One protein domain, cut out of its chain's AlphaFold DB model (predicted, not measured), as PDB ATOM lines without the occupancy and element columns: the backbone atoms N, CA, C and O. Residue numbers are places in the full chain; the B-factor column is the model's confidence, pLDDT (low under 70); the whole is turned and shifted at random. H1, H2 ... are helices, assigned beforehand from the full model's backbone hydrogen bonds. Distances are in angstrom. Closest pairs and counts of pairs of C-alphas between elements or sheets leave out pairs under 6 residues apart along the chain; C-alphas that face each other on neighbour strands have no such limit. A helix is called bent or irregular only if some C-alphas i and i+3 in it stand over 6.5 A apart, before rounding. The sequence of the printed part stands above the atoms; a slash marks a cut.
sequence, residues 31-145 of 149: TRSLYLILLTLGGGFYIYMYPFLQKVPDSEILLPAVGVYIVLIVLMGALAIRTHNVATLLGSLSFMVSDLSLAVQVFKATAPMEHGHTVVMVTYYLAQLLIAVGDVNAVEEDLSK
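What this domain is: This is residues 31 to 145 of the 149 residues of the protein "Lysoplasmalogenase-like protein TMEM86A" of Liparis tanakae (Tanaka's snailfish) (UniProt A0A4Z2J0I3). Four long helices fold back and forth in an elongated stack: H1, H2 and H3 run side by side as a three-helix bundle, their centres in a triangle, and H4 packs along H3 on the side away from H1 and H2. The bundle is not tightly closed, with H1 and H3 merely close, and the last turns of H4, residues 139 to 145, stick out past the rest. The printed part has 115 residues with four named helices, H1 to H4 in chain order, and no named strand; its class is all helix. It is only just compact, close to loose, with a radius of gyration of the C-alphas of 16.0 A, and it spans 55 by 32 by 22 A.

Where its parts are: Find C-alpha 31 at (7.422, -25.748, -29.182); from there H1 runs through residues 31 to 53, 32.2 A long. It is irregular: C-alphas 48 and 51 are 7.1 A apart. Next look at residues 59 to 82 for H2, 34.6 A long, which is neither bent nor irregular, but only just: C-alphas 61 and 64 are 6.1 A apart. H3 begins at C-alpha 86, at (16.619, -18.293, -34.682), and covers residues 86 to 106 over 30.0 A. H4, the longest helix, covers residues 116 to 145 over 43.9 A and ends at C-alpha 145, at (28.196, -32.640, -41.246).

How they stand to each other: H1, H2 and H3 form an up-and-down bundle, each helix running against the one before it. H1 and H2, a helical hairpin, touch at a shallow tilt of 16 degrees, opposite ways; their closest C-alphas, of Leu 53 and Ser 59, are 5.9 A apart. H2 touches H3 with residues 73 to 81 alone, and H3 touches H2 with residues 88 to 96 alone. In this second hairpin the closest C-alphas are those of Ala 80 and Leu 89, 5.0 A apart, and the shallow tilt is 14 degrees, opposite ways. H1 and H3 are close but not clearly touching, with the closest C-alphas, of Met 49 and Val 104, 7.7 A apart; they run the same way at a shallow tilt of 11 degrees. Look next at Gly 91 and Ala 127, the closest C-alphas of the hairpin H3 and H4, 4.0 A apart; these helices touch at a shallow tilt of 23 degrees, opposite ways. H4 is apart from H1 and from H2. In the backbones of H3 and H4 every O i to N i+4 pair is within hydrogen-bond range; in H1 17 of 19 are, and in H2 19 of 20.

The domain as a whole: The two C-alphas farthest apart are those of Lys 55 and Lys 145, at 54.6 A. The printed part has no cut. The links H1 to H2 and H2 to H3 are tight, H3 to H4 is short with 9 residues, and no link is long. Residues 139 to 145, which belong to H4, stand free. The mean pLDDT of the printed part is 87.6, and residues 112 to 114 are under 70.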
ATOM      1  N   THR A  31       7.766 -25.626 -27.761       82.44
ATOM      2  CA  THR A  31       7.422 -25.748 -29.182       82.44
ATOM      3  C   THR A  31       5.909 -25.845 -29.366       82.44
ATOM      4  O   THR A  31       5.341 -25.164 -30.216       82.44
ATOM      5  N   ARG A  32       5.228 -26.634 -28.519       85.62
ATOM      6  CA  ARG A  32       3.761 -26.755 -28.533       85.62
ATOM      7  C   ARG A  32       3.074 -25.428 -28.209       85.62
ATOM      8  O   ARG A  32       2.126 -25.061 -28.896       85.62
ATOM      9  N   SER A  33       3.565 -24.706 -27.206       87.12
ATOM     10  CA  SER A  33       3.033 -23.393 -26.833       87.12
ATOM     11  C   SER A  33       3.171 -22.378 -27.969       87.12
ATOM     12  O   SER A  33       2.215 -21.659 -28.245       87.12
ATOM     13  N   LEU A  34       4.299 -22.360 -28.689       87.56
ATOM     14  CA  LEU A  34       4.484 -21.475 -29.845       87.56
ATOM     15  C   LEU A  34       3.486 -21.768 -30.974       87.56
ATOM     16  O   LEU A  34       2.895 -20.835 -31.513       87.56
ATOM     17  N   TYR A  35       3.226 -23.043 -31.290       89.62
ATOM     18  CA  TYR A  35       2.200 -23.400 -32.278       89.62
ATOM     19  C   TYR A  35       0.804 -22.916 -31.872       89.62
ATOM     20  O   TYR A  35       0.077 -22.369 -32.702       89.62
ATOM     21  N   LEU A  36       0.432 -23.083 -30.598       91.19
ATOM     22  CA  LEU A  36      -0.860 -22.615 -30.087       91.19
ATOM     23  C   LEU A  36      -0.975 -21.090 -30.134       91.19
ATOM     24  O   LEU A  36      -2.026 -20.571 -30.509       91.19
ATOM     25  N   ILE A  37       0.101 -20.372 -29.803       92.56
ATOM     26  CA  ILE A  37       0.160 -18.912 -29.914       92.56
ATOM     27  C   ILE A  37      -0.055 -18.481 -31.369       92.56
ATOM     28  O   ILE A  37      -0.910 -17.636 -31.617       92.56
ATOM     29  N   LEU A  38       0.645 -19.086 -32.337       92.31
ATOM     30  CA  LEU A  38       0.481 -18.753 -33.757       92.31
ATOM     31  C   LEU A  38      -0.939 -19.024 -34.264       92.31
ATOM     32  O   LEU A  38      -1.511 -18.183 -34.955       92.31
ATOM     33  N   LEU A  39      -1.526 -20.166 -33.890       92.31
ATOM     34  CA  LEU A  39      -2.901 -20.510 -34.257       92.31
ATOM     35  C   LEU A  39      -3.899 -19.493 -33.684       92.31
ATOM     36  O   LEU A  39      -4.793 -19.026 -34.388       92.31
ATOM     37  N   THR A  40      -3.721 -19.128 -32.414       93.69
ATOM     38  CA  THR A  40      -4.600 -18.185 -31.710       93.69
ATOM     39  C   THR A  40      -4.465 -16.778 -32.285       93.69
ATOM     40  O   THR A  40      -5.472 -16.103 -32.480       93.69
ATOM     41  N   LEU A  41      -3.245 -16.348 -32.620       93.69
ATOM     42  CA  LEU A  41      -2.987 -15.071 -33.285       93.69
ATOM     43  C   LEU A  41      -3.617 -15.023 -34.680       93.69
ATOM     44  O   LEU A  41      -4.305 -14.056 -34.992       93.69
ATOM     45  N   GLY A  42      -3.437 -16.063 -35.500       91.69
ATOM     46  CA  GLY A  42      -4.032 -16.128 -36.836       91.69
ATOM     47  C   GLY A  42      -5.561 -16.143 -36.800       91.69
ATOM     48  O   GLY A  42      -6.208 -15.343 -37.475       91.69
ATOM     49  N   GLY A  43      -6.147 -17.005 -35.963       91.75
ATOM     50  CA  GLY A  43      -7.598 -17.086 -35.789       91.75
ATOM     51  C   GLY A  43      -8.192 -15.802 -35.205       91.75
ATOM     52  O   GLY A  43      -9.175 -15.281 -35.730       91.75
ATOM     53  N   GLY A  44      -7.564 -15.248 -34.168       93.50
ATOM     54  CA  GLY A  44      -7.971 -13.985 -33.553       93.50
ATOM     55  C   GLY A  44      -7.895 -12.811 -34.527       93.50
ATOM     56  O   GLY A  44      -8.825 -12.009 -34.591       93.50
ATOM     57  N   PHE A  45      -6.842 -12.745 -35.346       93.00
ATOM     58  CA  PHE A  45      -6.712 -11.725 -36.382       93.00
ATOM     59  C   PHE A  45      -7.797 -11.847 -37.460       93.00
ATOM     60  O   PHE A  45      -8.385 -10.839 -37.849       93.00
ATOM     61  N   TYR A  46      -8.112 -13.066 -37.910       92.69
ATOM     62  CA  TYR A  46      -9.196 -13.284 -38.871       92.69
ATOM     63  C   TYR A  46     -10.555 -12.831 -38.315       92.69
ATOM     64  O   TYR A  46     -11.287 -12.108 -38.990       92.69
ATOM     65  N   ILE A  47     -10.862 -13.187 -37.062       93.06
ATOM     66  CA  ILE A  47     -12.089 -12.753 -36.376       93.06
ATOM     67  C   ILE A  47     -12.131 -11.223 -36.255       93.06
ATOM     68  O   ILE A  47     -13.169 -10.614 -36.502       93.06
ATOM     69  N   TYR A  48     -11.004 -10.591 -35.921       92.69
ATOM     70  CA  TYR A  48     -10.899  -9.134 -35.840       92.69
ATOM     71  C   TYR A  48     -11.122  -8.446 -37.198       92.69
ATOM     72  O   TYR A  48     -11.790  -7.416 -37.258       92.69
ATOM     73  N   MET A  49     -10.619  -9.023 -38.295       89.69
ATOM     74  CA  MET A  49     -10.803  -8.496 -39.654       89.69
ATOM     75  C   MET A  49     -12.200  -8.742 -40.234       89.69
ATOM     76  O   MET A  49     -12.636  -7.985 -41.102       89.69
ATOM     77  N   TYR A  50     -12.921  -9.757 -39.757       89.38
ATOM     78  CA  TYR A  50     -14.239 -10.154 -40.261       89.38
ATOM     79  C   TYR A  50     -15.231  -8.987 -40.485       89.38
ATOM     80  O   TYR A  50     -15.701  -8.826 -41.614       89.38
ATOM     81  N   PRO A  51     -15.525  -8.113 -39.496       88.88
ATOM     82  CA  PRO A  51     -16.478  -7.013 -39.683       88.88
ATOM     83  C   PRO A  51     -15.997  -5.926 -40.655       88.88
ATOM     84  O   PRO A  51     -16.810  -5.142 -41.143       88.88
ATOM     85  N   PHE A  52     -14.691  -5.837 -40.921       86.75
ATOM     86  CA  PHE A  52     -14.130  -4.899 -41.893       86.75
ATOM     87  C   PHE A  52     -14.219  -5.468 -43.306       86.75
ATOM     88  O   PHE A  52     -14.636  -4.759 -44.215       86.75
ATOM     89  N   LEU A  53     -13.928  -6.762 -43.470       85.38
ATOM     90  CA  LEU A  53     -14.006  -7.471 -44.750       85.38
ATOM     91  C   LEU A  53     -15.429  -7.504 -45.318       85.38
ATOM     92  O   LEU A  53     -15.605  -7.368 -46.523       85.38
ATOM     93  N   GLN A  54     -16.448  -7.608 -44.460       85.94
ATOM     94  CA  GLN A  54     -17.856  -7.570 -44.879       85.94
ATOM     95  C   GLN A  54     -18.311  -6.215 -45.444       85.94
ATOM     96  O   GLN A  54     -19.324  -6.151 -46.131       85.94
ATOM     97  N   LYS A  55     -17.597  -5.124 -45.143       84.00
ATOM     98  CA  LYS A  55     -17.949  -3.770 -45.607       84.00
ATOM     99  C   LYS A  55     -17.344  -3.434 -46.972       84.00
ATOM    100  O   LYS A  55     -17.623  -2.364 -47.509       84.00
ATOM    101  N   VAL A  56     -16.483  -4.302 -47.499       83.56
ATOM    102  CA  VAL A  56     -15.776  -4.098 -48.767       83.56
ATOM    103  C   VAL A  56     -16.614  -4.679 -49.913       83.56
ATOM    104  O   VAL A  56     -17.234  -5.729 -49.728       83.56
ATOM    105  N   PRO A  57     -16.637  -4.040 -51.099       78.69
ATOM    106  CA  PRO A  57     -17.157  -4.671 -52.311       78.69
ATOM    107  C   PRO A  57     -16.494  -6.040 -52.543       78.69
ATOM    108  O   PRO A  57     -15.323  -6.214 -52.212       78.69
ATOM    109  N   ASP A  58     -17.227  -7.012 -53.086       84.44
ATOM    110  CA  ASP A  58     -16.737  -8.383 -53.322       84.44
ATOM    111  C   ASP A  58     -16.332  -9.155 -52.049       84.44
ATOM    112  O   ASP A  58     -15.488 -10.060 -52.082       84.44
ATOM    113  N   SER A  59     -16.962  -8.842 -50.909       83.50
ATOM    114  CA  SER A  59     -16.720  -9.525 -49.630       83.50
ATOM    115  C   SER A  59     -16.859 -11.047 -49.721       83.50
ATOM    116  O   SER A  59     -16.152 -11.765 -49.021       83.50
ATOM    117  N   GLU A  60     -17.732 -11.552 -50.598       85.56
ATOM    118  CA  GLU A  60     -17.949 -12.990 -50.822       85.56
ATOM    119  C   GLU A  60     -16.686 -13.718 -51.306       85.56
ATOM    120  O   GLU A  60     -16.461 -14.873 -50.947       85.56
ATOM    121  N   ILE A  61     -15.832 -13.036 -52.075       87.62
ATOM    122  CA  ILE A  61     -14.577 -13.584 -52.606       87.62
ATOM    123  C   ILE A  61     -13.408 -13.240 -51.674       87.62
ATOM    124  O   ILE A  61     -12.527 -14.067 -51.430       87.62
ATOM    125  N   LEU A  62     -13.391 -12.023 -51.123       86.69
ATOM    126  CA  LEU A  62     -12.298 -11.547 -50.272       86.69
ATOM    127  C   LEU A  62     -12.233 -12.268 -48.925       86.69
ATOM    128  O   LEU A  62     -11.137 -12.540 -48.435       86.69
ATOM    129  N   LEU A  63     -13.380 -12.610 -48.339       88.38
ATOM    130  CA  LEU A  63     -13.450 -13.290 -47.049       88.38
ATOM    131  C   LEU A  63     -12.715 -14.650 -47.060       88.38
ATOM    132  O   LEU A  63     -11.783 -14.817 -46.264       88.38
ATOM    133  N   PRO A  64     -13.028 -15.600 -47.971       89.81
ATOM    134  CA  PRO A  64     -12.279 -16.851 -48.054       89.81
ATOM    135  C   PRO A  64     -10.829 -16.635 -48.506       89.81
ATOM    136  O   PRO A  64      -9.938 -17.326 -48.012       89.81
ATOM    137  N   ALA A  65     -10.552 -15.663 -49.384       89.44
ATOM    138  CA  ALA A  65      -9.190 -15.384 -49.843       89.44
ATOM    139  C   ALA A  65      -8.262 -14.929 -48.702       89.44
ATOM    140  O   ALA A  65      -7.136 -15.416 -48.588       89.44
ATOM    141  N   VAL A  66      -8.734 -14.037 -47.824       90.62
ATOM    142  CA  VAL A  66      -7.978 -13.599 -46.640       90.62
ATOM    143  C   VAL A  66      -7.818 -14.744 -45.644       90.62
ATOM    144  O   VAL A  66      -6.733 -14.908 -45.087       90.62
ATOM    145  N   GLY A  67      -8.846 -15.579 -45.470       90.94
ATOM    146  CA  GLY A  67      -8.755 -16.788 -44.648       90.94
ATOM    147  C   GLY A  67      -7.635 -17.725 -45.113       90.94
ATOM    148  O   GLY A  67      -6.772 -18.101 -44.321       90.94
ATOM    149  N   VAL A  68      -7.587 -18.036 -46.413       92.56
ATOM    150  CA  VAL A  68      -6.514 -18.852 -47.010       92.56
ATOM    151  C   VAL A  68      -5.146 -18.193 -46.823       92.56
ATOM    152  O   VAL A  68      -4.184 -18.869 -46.466       92.56
ATOM    153  N   TYR A  69      -5.049 -16.877 -47.017       92.19
ATOM    154  CA  TYR A  69      -3.792 -16.150 -46.844       92.19
ATOM    155  C   TYR A  69      -3.260 -16.229 -45.405       92.19
ATOM    156  O   TYR A  69      -2.083 -16.516 -45.200       92.19
ATOM    157  N   ILE A  70      -4.129 -16.062 -44.403       92.56
ATOM    158  CA  ILE A  70      -3.756 -16.198 -42.986       92.56
ATOM    159  C   ILE A  70      -3.279 -17.619 -42.683       92.56
ATOM    160  O   ILE A  70      -2.280 -17.786 -41.984       92.56
ATOM    161  N   VAL A  71      -3.938 -18.642 -43.235       93.56
ATOM    162  CA  VAL A  71      -3.497 -20.037 -43.079       93.56
ATOM    163  C   VAL A  71      -2.092 -20.238 -43.647       93.56
ATOM    164  O   VAL A  71      -1.271 -20.869 -42.987       93.56
ATOM    165  N   LEU A  72      -1.781 -19.677 -44.821       93.06
ATOM    166  CA  LEU A  72      -0.440 -19.769 -45.415       93.06
ATOM    167  C   LEU A  72       0.628 -19.094 -44.547       93.06
ATOM    168  O   LEU A  72       1.694 -19.666 -44.332       93.06
ATOM    169  N   ILE A  73       0.329 -17.912 -44.009       92.38
ATOM    170  CA  ILE A  73       1.234 -17.179 -43.118       92.38
ATOM    171  C   ILE A  73       1.484 -17.964 -41.823       92.38
ATOM    172  O   ILE A  73       2.628 -18.122 -41.395       92.38
ATOM    173  N   VAL A  74       0.421 -18.480 -41.197       93.81
ATOM    174  CA  VAL A  74       0.520 -19.286 -39.968       93.81
ATOM    175  C   VAL A  74       1.276 -20.585 -40.231       93.81
ATOM    176  O   VAL A  74       2.095 -20.983 -39.407       93.81
ATOM    177  N   LEU A  75       1.044 -21.228 -41.379       92.06
ATOM    178  CA  LEU A  75       1.772 -22.423 -41.797       92.06
ATOM    179  C   LEU A  75       3.267 -22.131 -41.951       92.06
ATOM    180  O   LEU A  75       4.081 -22.876 -41.407       92.06
ATOM    181  N   MET A  76       3.631 -21.039 -42.626       93.50
ATOM    182  CA  MET A  76       5.028 -20.626 -42.758       93.50
ATOM    183  C   MET A  76       5.668 -20.407 -41.379       93.50
ATOM    184  O   MET A  76       6.730 -20.965 -41.106       93.50
ATOM    185  N   GLY A  77       4.998 -19.672 -40.482       92.12
ATOM    186  CA  GLY A  77       5.464 -19.450 -39.109       92.12
ATOM    187  C   GLY A  77       5.619 -20.737 -38.302       92.12
ATOM    188  O   GLY A  77       6.611 -20.922 -37.597       92.12
ATOM    189  N   ALA A  78       4.679 -21.668 -38.448       90.88
ATOM    190  CA  ALA A  78       4.749 -22.979 -37.821       90.88
ATOM    191  C   ALA A  78       5.962 -23.777 -38.330       90.88
ATOM    192  O   ALA A  78       6.725 -24.343 -37.547       90.88
ATOM    193  N   LEU A  79       6.197 -23.785 -39.639       89.31
ATOM    194  CA  LEU A  79       7.344 -24.477 -40.220       89.31
ATOM    195  C   LEU A  79       8.670 -23.811 -39.840       89.31
ATOM    196  O   LEU A  79       9.640 -24.519 -39.584       89.31
ATOM    197  N   ALA A  80       8.702 -22.485 -39.690       89.38
ATOM    198  CA  ALA A  80       9.868 -21.770 -39.183       89.38
ATOM    199  C   ALA A  80      10.248 -22.222 -37.759       89.38
ATOM    200  O   ALA A  80      11.431 -22.407 -37.484       89.38
ATOM    201  N   ILE A  81       9.279 -22.503 -36.876       88.19
ATOM    202  CA  ILE A  81       9.553 -23.070 -35.538       88.19
ATOM    203  C   ILE A  81      10.274 -24.421 -35.652       88.19
ATOM    204  O   ILE A  81      11.214 -24.685 -34.902       88.19
ATOM    205  N   ARG A  82       9.869 -25.265 -36.610       84.31
ATOM    206  CA  ARG A  82      10.483 -26.582 -36.843       84.31
ATOM    207  C   ARG A  82      11.950 -26.484 -37.271       84.31
ATOM    208  O   ARG A  82      12.703 -27.415 -37.010       84.31
ATOM    209  N   THR A  83      12.364 -25.382 -37.898       82.38
ATOM    210  CA  THR A  83      13.752 -25.214 -38.360       82.38
ATOM    211  C   THR A  83      14.769 -25.104 -37.224       82.38
ATOM    212  O   THR A  83      15.955 -25.295 -37.468       82.38
ATOM    213  N   HIS A  84      14.334 -24.768 -35.997       81.12
ATOM    214  CA  HIS A  84      15.199 -24.438 -34.851       81.12
ATOM    215  C   HIS A  84      16.239 -23.330 -35.119       81.12
ATOM    216  O   HIS A  84      17.102 -23.066 -34.282       81.12
ATOM    217  N   ASN A  85      16.134 -22.632 -36.250       85.06
ATOM    218  CA  ASN A  85      17.034 -21.566 -36.643       85.06
ATOM    219  C   ASN A  85      16.438 -20.222 -36.212       85.06
ATOM    220  O   ASN A  85      15.395 -19.794 -36.708       85.06
ATOM    221  N   VAL A  86      17.110 -19.548 -35.275       87.31
ATOM    222  CA  VAL A  86      16.619 -18.293 -34.682       87.31
ATOM    223  C   VAL A  86      16.421 -17.208 -35.742       87.31
ATOM    224  O   VAL A  86      15.417 -16.505 -35.696       87.31
ATOM    225  N   ALA A  87      17.321 -17.097 -36.725       88.25
ATOM    226  CA  ALA A  87      17.188 -16.116 -37.801       88.25
ATOM    227  C   ALA A  87      15.957 -16.408 -38.674       88.25
ATOM    228  O   ALA A  87      15.166 -15.507 -38.935       88.25
ATOM    229  N   THR A  88      15.726 -17.675 -39.028       89.56
ATOM    230  CA  THR A  88      14.545 -18.094 -39.805       89.56
ATOM    231  C   THR A  88      13.247 -17.836 -39.037       89.56
ATOM    232  O   THR A  88      12.286 -17.319 -39.604       89.56
ATOM    233  N   LEU A  89      13.225 -18.131 -37.732       90.75
ATOM    234  CA  LEU A  89      12.071 -17.872 -36.871       90.75
ATOM    235  C   LEU A  89      11.778 -16.374 -36.749       90.75
ATOM    236  O   LEU A  89      10.643 -15.956 -36.969       90.75
ATOM    237  N   LEU A  90      12.789 -15.559 -36.433       92.88
ATOM    238  CA  LEU A  90      12.632 -14.108 -36.327       92.88
ATOM    239  C   LEU A  90      12.206 -13.499 -37.663       92.88
ATOM    240  O   LEU A  90      11.288 -12.686 -37.689       92.88
ATOM    241  N   GLY A  91      12.811 -13.944 -38.765       92.75
ATOM    242  CA  GLY A  91      12.439 -13.510 -40.105       92.75
ATOM    243  C   GLY A  91      10.988 -13.839 -40.425       92.75
ATOM    244  O   GLY A  91      10.235 -12.953 -40.819       92.75
ATOM    245  N   SER A  92      10.552 -15.071 -40.153       92.44
ATOM    246  CA  SER A  92       9.155 -15.463 -40.330       92.44
ATOM    247  C   SER A  92       8.206 -14.615 -39.480       92.44
ATOM    248  O   SER A  92       7.194 -14.160 -40.002       92.44
ATOM    249  N   LEU A  93       8.515 -14.364 -38.204       93.44
ATOM    250  CA  LEU A  93       7.679 -13.532 -37.327       93.44
ATOM    251  C   LEU A  93       7.601 -12.078 -37.814       93.44
ATOM    252  O   LEU A  93       6.516 -11.500 -37.837       93.44
ATOM    253  N   SER A  94       8.721 -11.495 -38.250       92.44
ATOM    254  CA  SER A  94       8.741 -10.160 -38.859       92.44
ATOM    255  C   SER A  94       7.894 -10.102 -40.131       92.44
ATOM    256  O   SER A  94       7.168  -9.128 -40.331       92.44
ATOM    257  N   PHE A  95       7.927 -11.156 -40.951       93.06
ATOM    258  CA  PHE A  95       7.102 -11.258 -42.154       93.06
ATOM    259  C   PHE A  95       5.614 -11.287 -41.797       93.06
ATOM    260  O   PHE A  95       4.834 -10.525 -42.363       93.06
ATOM    261  N   MET A  96       5.230 -12.098 -40.800       93.44
ATOM    262  CA  MET A  96       3.855 -12.140 -40.301       93.44
ATOM    263  C   MET A  96       3.398 -10.746 -39.858       93.44
ATOM    264  O   MET A  96       2.350 -10.280 -40.289       93.44
ATOM    265  N   VAL A  97       4.189 -10.050 -39.035       91.69
ATOM    266  CA  VAL A  97       3.848  -8.698 -38.555       91.69
ATOM    267  C   VAL A  97       3.681  -7.714 -39.715       91.69
ATOM    268  O   VAL A  97       2.745  -6.911 -39.698       91.69
ATOM    269  N   SER A  98       4.546  -7.793 -40.729       91.44
ATOM    270  CA  SER A  98       4.451  -6.979 -41.944       91.44
ATOM    271  C   SER A  98       3.131  -7.230 -42.686       91.44
ATOM    272  O   SER A  98       2.392  -6.284 -42.961       91.44
ATOM    273  N   ASP A  99       2.773  -8.498 -42.913       91.25
ATOM    274  CA  ASP A  99       1.543  -8.882 -43.613       91.25
ATOM    275  C   ASP A  99       0.270  -8.504 -42.852       91.25
ATOM    276  O   ASP A  99      -0.687  -8.004 -43.447       91.25
ATOM    277  N   LEU A 100       0.250  -8.704 -41.530       90.44
ATOM    278  CA  LEU A 100      -0.880  -8.298 -40.692       90.44
ATOM    279  C   LEU A 100      -1.050  -6.774 -40.719       90.44
ATOM    280  O   LEU A 100      -2.163  -6.274 -40.882       90.44
ATOM    281  N   SER A 101       0.055  -6.031 -40.630       89.00
ATOM    282  CA  SER A 101       0.050  -4.566 -40.715       89.00
ATOM    283  C   SER A 101      -0.410  -4.074 -42.089       89.00
ATOM    284  O   SER A 101      -1.128  -3.076 -42.180       89.00
ATOM    285  N   LEU A 102      -0.026  -4.766 -43.164       89.19
ATOM    286  CA  LEU A 102      -0.482  -4.472 -44.518       89.19
ATOM    287  C   LEU A 102      -1.984  -4.733 -44.664       89.19
ATOM    288  O   LEU A 102      -2.694  -3.893 -45.212       89.19
ATOM    289  N   ALA A 103      -2.488  -5.853 -44.141       88.88
ATOM    290  CA  ALA A 103      -3.906  -6.198 -44.206       88.88
ATOM    291  C   ALA A 103      -4.781  -5.153 -43.496       88.88
ATOM    292  O   ALA A 103      -5.758  -4.676 -44.073       88.88
ATOM    293  N   VAL A 104      -4.394  -4.725 -42.290       88.50
ATOM    294  CA  VAL A 104      -5.122  -3.689 -41.537       88.50
ATOM    295  C   VAL A 104      -5.184  -2.366 -42.316       88.50
ATOM    296  O   VAL A 104      -6.227  -1.709 -42.329       88.50
ATOM    297  N   GLN A 105      -4.107  -1.991 -43.012       86.50
ATOM    298  CA  GLN A 105      -4.065  -0.779 -43.838       86.50
ATOM    299  C   GLN A 105      -4.901  -0.905 -45.117       86.50
ATOM    300  O   GLN A 105      -5.684  -0.010 -45.434       86.50
ATOM    301  N   VAL A 106      -4.768  -2.020 -45.843       84.75
ATOM    302  CA  VAL A 106      -5.478  -2.264 -47.112       84.75
ATOM    303  C   VAL A 106      -6.989  -2.312 -46.897       84.75
ATOM    304  O   VAL A 106      -7.738  -1.716 -47.671       84.75
ATOM    305  N   PHE A 107      -7.441  -2.956 -45.820       85.12
ATOM    306  CA  PHE A 107      -8.862  -3.055 -45.479       85.12
ATOM    307  C   PHE A 107      -9.374  -1.887 -44.623       85.12
ATOM    308  O   PHE A 107     -10.511  -1.927 -44.154       85.12
ATOM    309  N   LYS A 108      -8.567  -0.827 -44.451       81.38
ATOM    310  CA  LYS A 108      -8.926   0.408 -43.728       81.38
ATOM    311  C   LYS A 108      -9.465   0.151 -42.313       81.38
ATOM    312  O   LYS A 108     -10.383   0.830 -41.856       81.38
ATOM    313  N   ALA A 109      -8.903  -0.838 -41.623       78.12
ATOM    314  CA  ALA A 109      -9.307  -1.189 -40.266       78.12
ATOM    315  C   ALA A 109      -8.696  -0.264 -39.193       78.12
ATOM    316  O   ALA A 109      -9.160  -0.253 -38.055       78.12
ATOM    317  N   THR A 110      -7.699   0.553 -39.551       76.62
ATOM    318  CA  THR A 110      -7.134   1.617 -38.706       76.62
ATOM    319  C   THR A 110      -7.095   2.962 -39.430       76.62
ATOM    320  O   THR A 110      -7.249   3.041 -40.652       76.62
ATOM    321  N   ALA A 111      -6.904   4.038 -38.659       71.44
ATOM    322  CA  ALA A 111      -6.704   5.377 -39.205       71.44
ATOM    323  C   ALA A 111      -5.484   5.414 -40.151       71.44
ATOM    324  O   ALA A 111      -4.525   4.668 -39.924       71.44
ATOM    325  N   PRO A 112      -5.489   6.278 -41.188       67.44
ATOM    326  CA  PRO A 112      -4.377   6.391 -42.125       67.44
ATOM    327  C   PRO A 112      -3.078   6.695 -41.377       67.44
ATOM    328  O   PRO A 112      -2.933   7.752 -40.765       67.44
ATOM    329  N   MET A 113      -2.137   5.756 -41.405       69.44
ATOM    330  CA  MET A 113      -0.803   5.975 -40.861       69.44
ATOM    331  C   MET A 113       0.033   6.700 -41.912       69.44
ATOM    332  O   MET A 113       0.254   6.164 -42.995       69.44
ATOM    333  N   GLU A 114       0.545   7.881 -41.570       66.75
ATOM    334  CA  GLU A 114       1.308   8.757 -42.474       66.75
ATOM    335  C   GLU A 114       2.537   8.063 -43.108       66.75
ATOM    336  O   GLU A 114       2.941   8.396 -44.215       66.75
ATOM    337  N   HIS A 115       3.078   7.026 -42.451       72.81
ATOM    338  CA  HIS A 115       4.225   6.230 -42.917       72.81
ATOM    339  C   HIS A 115       3.969   4.710 -42.912       72.81
ATOM    340  O   HIS A 115       4.910   3.913 -42.898       72.81
ATOM    341  N   GLY A 116       2.704   4.278 -42.902       76.62
ATOM    342  CA  GLY A 116       2.354   2.866 -42.705       76.62
ATOM    343  C   GLY A 116       2.908   1.926 -43.786       76.62
ATOM    344  O   GLY A 116       3.374   0.828 -43.474       76.62
ATOM    345  N   HIS A 117       2.964   2.386 -45.039       81.12
ATOM    346  CA  HIS A 117       3.565   1.628 -46.138       81.12
ATOM    347  C   HIS A 117       5.076   1.428 -45.943       81.12
ATOM    348  O   HIS A 117       5.589   0.329 -46.136       81.12
ATOM    349  N   THR A 118       5.797   2.462 -45.506       82.94
ATOM    350  CA  THR A 118       7.244   2.377 -45.260       82.94
ATOM    351  C   THR A 118       7.556   1.384 -44.146       82.94
ATOM    352  O   THR A 118       8.455   0.563 -44.297       82.94
ATOM    353  N   VAL A 119       6.784   1.399 -43.054       83.19
ATOM    354  CA  VAL A 119       6.961   0.456 -41.936       83.19
ATOM    355  C   VAL A 119       6.734  -0.990 -42.387       83.19
ATOM    356  O   VAL A 119       7.530  -1.871 -42.053       83.19
ATOM    357  N   VAL A 120       5.700  -1.237 -43.196       87.31
ATOM    358  CA  VAL A 120       5.446  -2.559 -43.792       87.31
ATOM    359  C   VAL A 120       6.626  -2.997 -44.652       87.31
ATOM    360  O   VAL A 120       7.130  -4.101 -44.473       87.31
ATOM    361  N   MET A 121       7.125  -2.134 -45.536       88.00
ATOM    362  CA  MET A 121       8.223  -2.498 -46.435       88.00
ATOM    363  C   MET A 121       9.548  -2.722 -45.696       88.00
ATOM    364  O   MET A 121      10.288  -3.643 -46.029       88.00
ATOM    365  N   VAL A 122       9.851  -1.935 -44.660       88.62
ATOM    366  CA  VAL A 122      11.063  -2.130 -43.845       88.62
ATOM    367  C   VAL A 122      11.001  -3.458 -43.092       88.62
ATOM    368  O   VAL A 122      11.960  -4.229 -43.125       88.62
ATOM    369  N   THR A 123       9.868  -3.756 -42.451       89.12
ATOM    370  CA  THR A 123       9.671  -5.040 -41.756       89.12
ATOM    371  C   THR A 123       9.689  -6.222 -42.726       89.12
ATOM    372  O   THR A 123      10.248  -7.267 -42.398       89.12
ATOM    373  N   TYR A 124       9.172  -6.034 -43.941       90.94
ATOM    374  CA  TYR A 124       9.212  -7.015 -45.022       90.94
ATOM    375  C   TYR A 124      10.643  -7.328 -45.476       90.94
ATOM    376  O   TYR A 124      11.044  -8.490 -45.507       90.94
ATOM    377  N   TYR A 125      11.453  -6.312 -45.781       90.88
ATOM    378  CA  TYR A 125      12.835  -6.538 -46.210       90.88
ATOM    379  C   TYR A 125      13.699  -7.126 -45.094       90.88
ATOM    380  O   TYR A 125      14.532  -7.997 -45.350       90.88
ATOM    381  N   LEU A 126      13.469  -6.710 -43.845       91.94
ATOM    382  CA  LEU A 126      14.121  -7.315 -42.687       91.94
ATOM    383  C   LEU A 126      13.779  -8.806 -42.571       91.94
ATOM    384  O   LEU A 126      14.667  -9.626 -42.339       91.94
ATOM    385  N   ALA A 127      12.512  -9.167 -42.774       91.81
ATOM    386  CA  ALA A 127      12.068 -10.554 -42.752       91.81
ATOM    387  C   ALA A 127      12.781 -11.406 -43.811       91.81
ATOM    388  O   ALA A 127      13.296 -12.483 -43.501       91.81
ATOM    389  N   GLN A 128      12.864 -10.897 -45.043       93.06
ATOM    390  CA  GLN A 128      13.558 -11.569 -46.141       93.06
ATOM    391  C   GLN A 128      15.046 -11.767 -45.852       93.06
ATOM    392  O   GLN A 128      15.573 -12.855 -46.084       93.06
ATOM    393  N   LEU A 129      15.714 -10.744 -45.308       93.31
ATOM    394  CA  LEU A 129      17.121 -10.827 -44.927       93.31
ATOM    395  C   LEU A 129      17.346 -11.902 -43.858       93.31
ATOM    396  O   LEU A 129      18.251 -12.721 -43.988       93.31
ATOM    397  N   LEU A 130      16.513 -11.926 -42.818       92.25
ATOM    398  CA  LEU A 130      16.626 -12.885 -41.722       92.25
ATOM    399  C   LEU A 130      16.383 -14.331 -42.176       92.25
ATOM    400  O   LEU A 130      17.121 -15.227 -41.768       92.25
ATOM    401  N   ILE A 131      15.404 -14.559 -43.057       89.06
ATOM    402  CA  ILE A 131      15.178 -15.881 -43.660       89.06
ATOM    403  C   ILE A 131      16.378 -16.293 -44.523       89.06
ATOM    404  O   ILE A 131      16.841 -17.424 -44.410       89.06
ATOM    405  N   ALA A 132      16.925 -15.381 -45.334       91.81
ATOM    406  CA  ALA A 132      18.089 -15.668 -46.173       91.81
ATOM    407  C   ALA A 132      19.334 -16.021 -45.343       91.81
ATOM    408  O   ALA A 132      20.008 -17.007 -45.627       91.81
ATOM    409  N   VAL A 133      19.613 -15.260 -44.280       91.00
ATOM    410  CA  VAL A 133      20.694 -15.568 -43.327       91.00
ATOM    411  C   VAL A 133      20.461 -16.929 -42.667       91.00
ATOM    412  O   VAL A 133      21.389 -17.723 -42.529       91.00
ATOM    413  N   GLY A 134      19.215 -17.223 -42.292       87.94
ATOM    414  CA  GLY A 134      18.829 -18.517 -41.747       87.94
ATOM    415  C   GLY A 134      19.118 -19.690 -42.689       87.94
ATOM    416  O   GLY A 134      19.620 -20.714 -42.229       87.94
ATOM    417  N   ASP A 135      18.848 -19.535 -43.987       88.00
ATOM    418  CA  ASP A 135      19.117 -20.549 -45.021       88.00
ATOM    419  C   ASP A 135      20.612 -20.766 -45.264       88.00
ATOM    420  O   ASP A 135      21.062 -21.911 -45.288       88.00
ATOM    421  N   VAL A 136      21.413 -19.697 -45.336       88.69
ATOM    422  CA  VAL A 136      22.877 -19.825 -45.470       88.69
ATOM    423  C   VAL A 136      23.470 -20.603 -44.292       88.69
ATOM    424  O   VAL A 136      24.251 -21.530 -44.508       88.69
ATOM    425  N   ASN A 137      23.046 -20.293 -43.062       85.88
ATOM    426  CA  ASN A 137      23.508 -21.002 -41.867       85.88
ATOM    427  C   ASN A 137      23.116 -22.490 -41.894       85.88
ATOM    428  O   ASN A 137      23.922 -23.349 -41.544       85.88
ATOM    429  N   ALA A 138      21.898 -22.814 -42.343       85.25
ATOM    430  CA  ALA A 138      21.447 -24.201 -42.450       85.25
ATOM    431  C   ALA A 138      22.272 -25.003 -43.475       85.25
ATOM    432  O   ALA A 138      22.611 -26.162 -43.231       85.25
ATOM    433  N   VAL A 139      22.635 -24.382 -44.601       85.69
ATOM    434  CA  VAL A 139      23.502 -24.998 -45.620       85.69
ATOM    435  C   VAL A 139      24.920 -25.220 -45.088       85.69
ATOM    436  O   VAL A 139      25.497 -26.283 -45.315       85.69
ATOM    437  N   GLU A 140      25.490 -24.251 -44.371       85.00
ATOM    438  CA  GLU A 140      26.826 -24.385 -43.781       85.00
ATOM    439  C   GLU A 140      26.891 -25.544 -42.775       85.00
ATOM    440  O   GLU A 140      27.818 -26.362 -42.820       85.00
ATOM    441  N   GLU A 141      25.877 -25.673 -41.916       83.00
ATOM    442  CA  GLU A 141      25.769 -26.785 -40.972       83.00
ATOM    443  C   GLU A 141      25.698 -28.144 -41.683       83.00
ATOM    444  O   GLU A 141      26.393 -29.080 -41.274       83.00
ATOM    445  N   ASP A 142      24.906 -28.262 -42.748       82.25
ATOM    446  CA  ASP A 142      24.766 -29.497 -43.530       82.25
ATOM    447  C   ASP A 142      26.089 -29.898 -44.208       82.25
ATOM    448  O   ASP A 142      26.565 -31.029 -44.066       82.25
ATOM    449  N   LEU A 143      26.774 -28.937 -44.840       82.81
ATOM    450  CA  LEU A 143      28.099 -29.150 -45.434       82.81
ATOM    451  C   LEU A 143      29.144 -29.563 -44.391       82.81
ATOM    452  O   LEU A 143      30.000 -30.411 -44.662       82.81
ATOM    453  N   SER A 144      29.093 -28.976 -43.192       80.56
ATOM    454  CA  SER A 144      30.001 -29.327 -42.099       80.56
ATOM    455  C   SER A 144      29.791 -30.766 -41.606       80.56
ATOM    456  O   SER A 144      30.767 -31.441 -41.272       80.56
ATOM    457  N   LYS A 145      28.540 -31.255 -41.598       79.00
ATOM    458  CA  LYS A 145      28.196 -32.640 -41.246       79.00
ATOM    459  C   LYS A 145      28.689 -33.611 -42.311       79.00
ATOM    460  O   LYS A 145      29.309 -34.607 -41.955       79.00
TER     461      LYS A 145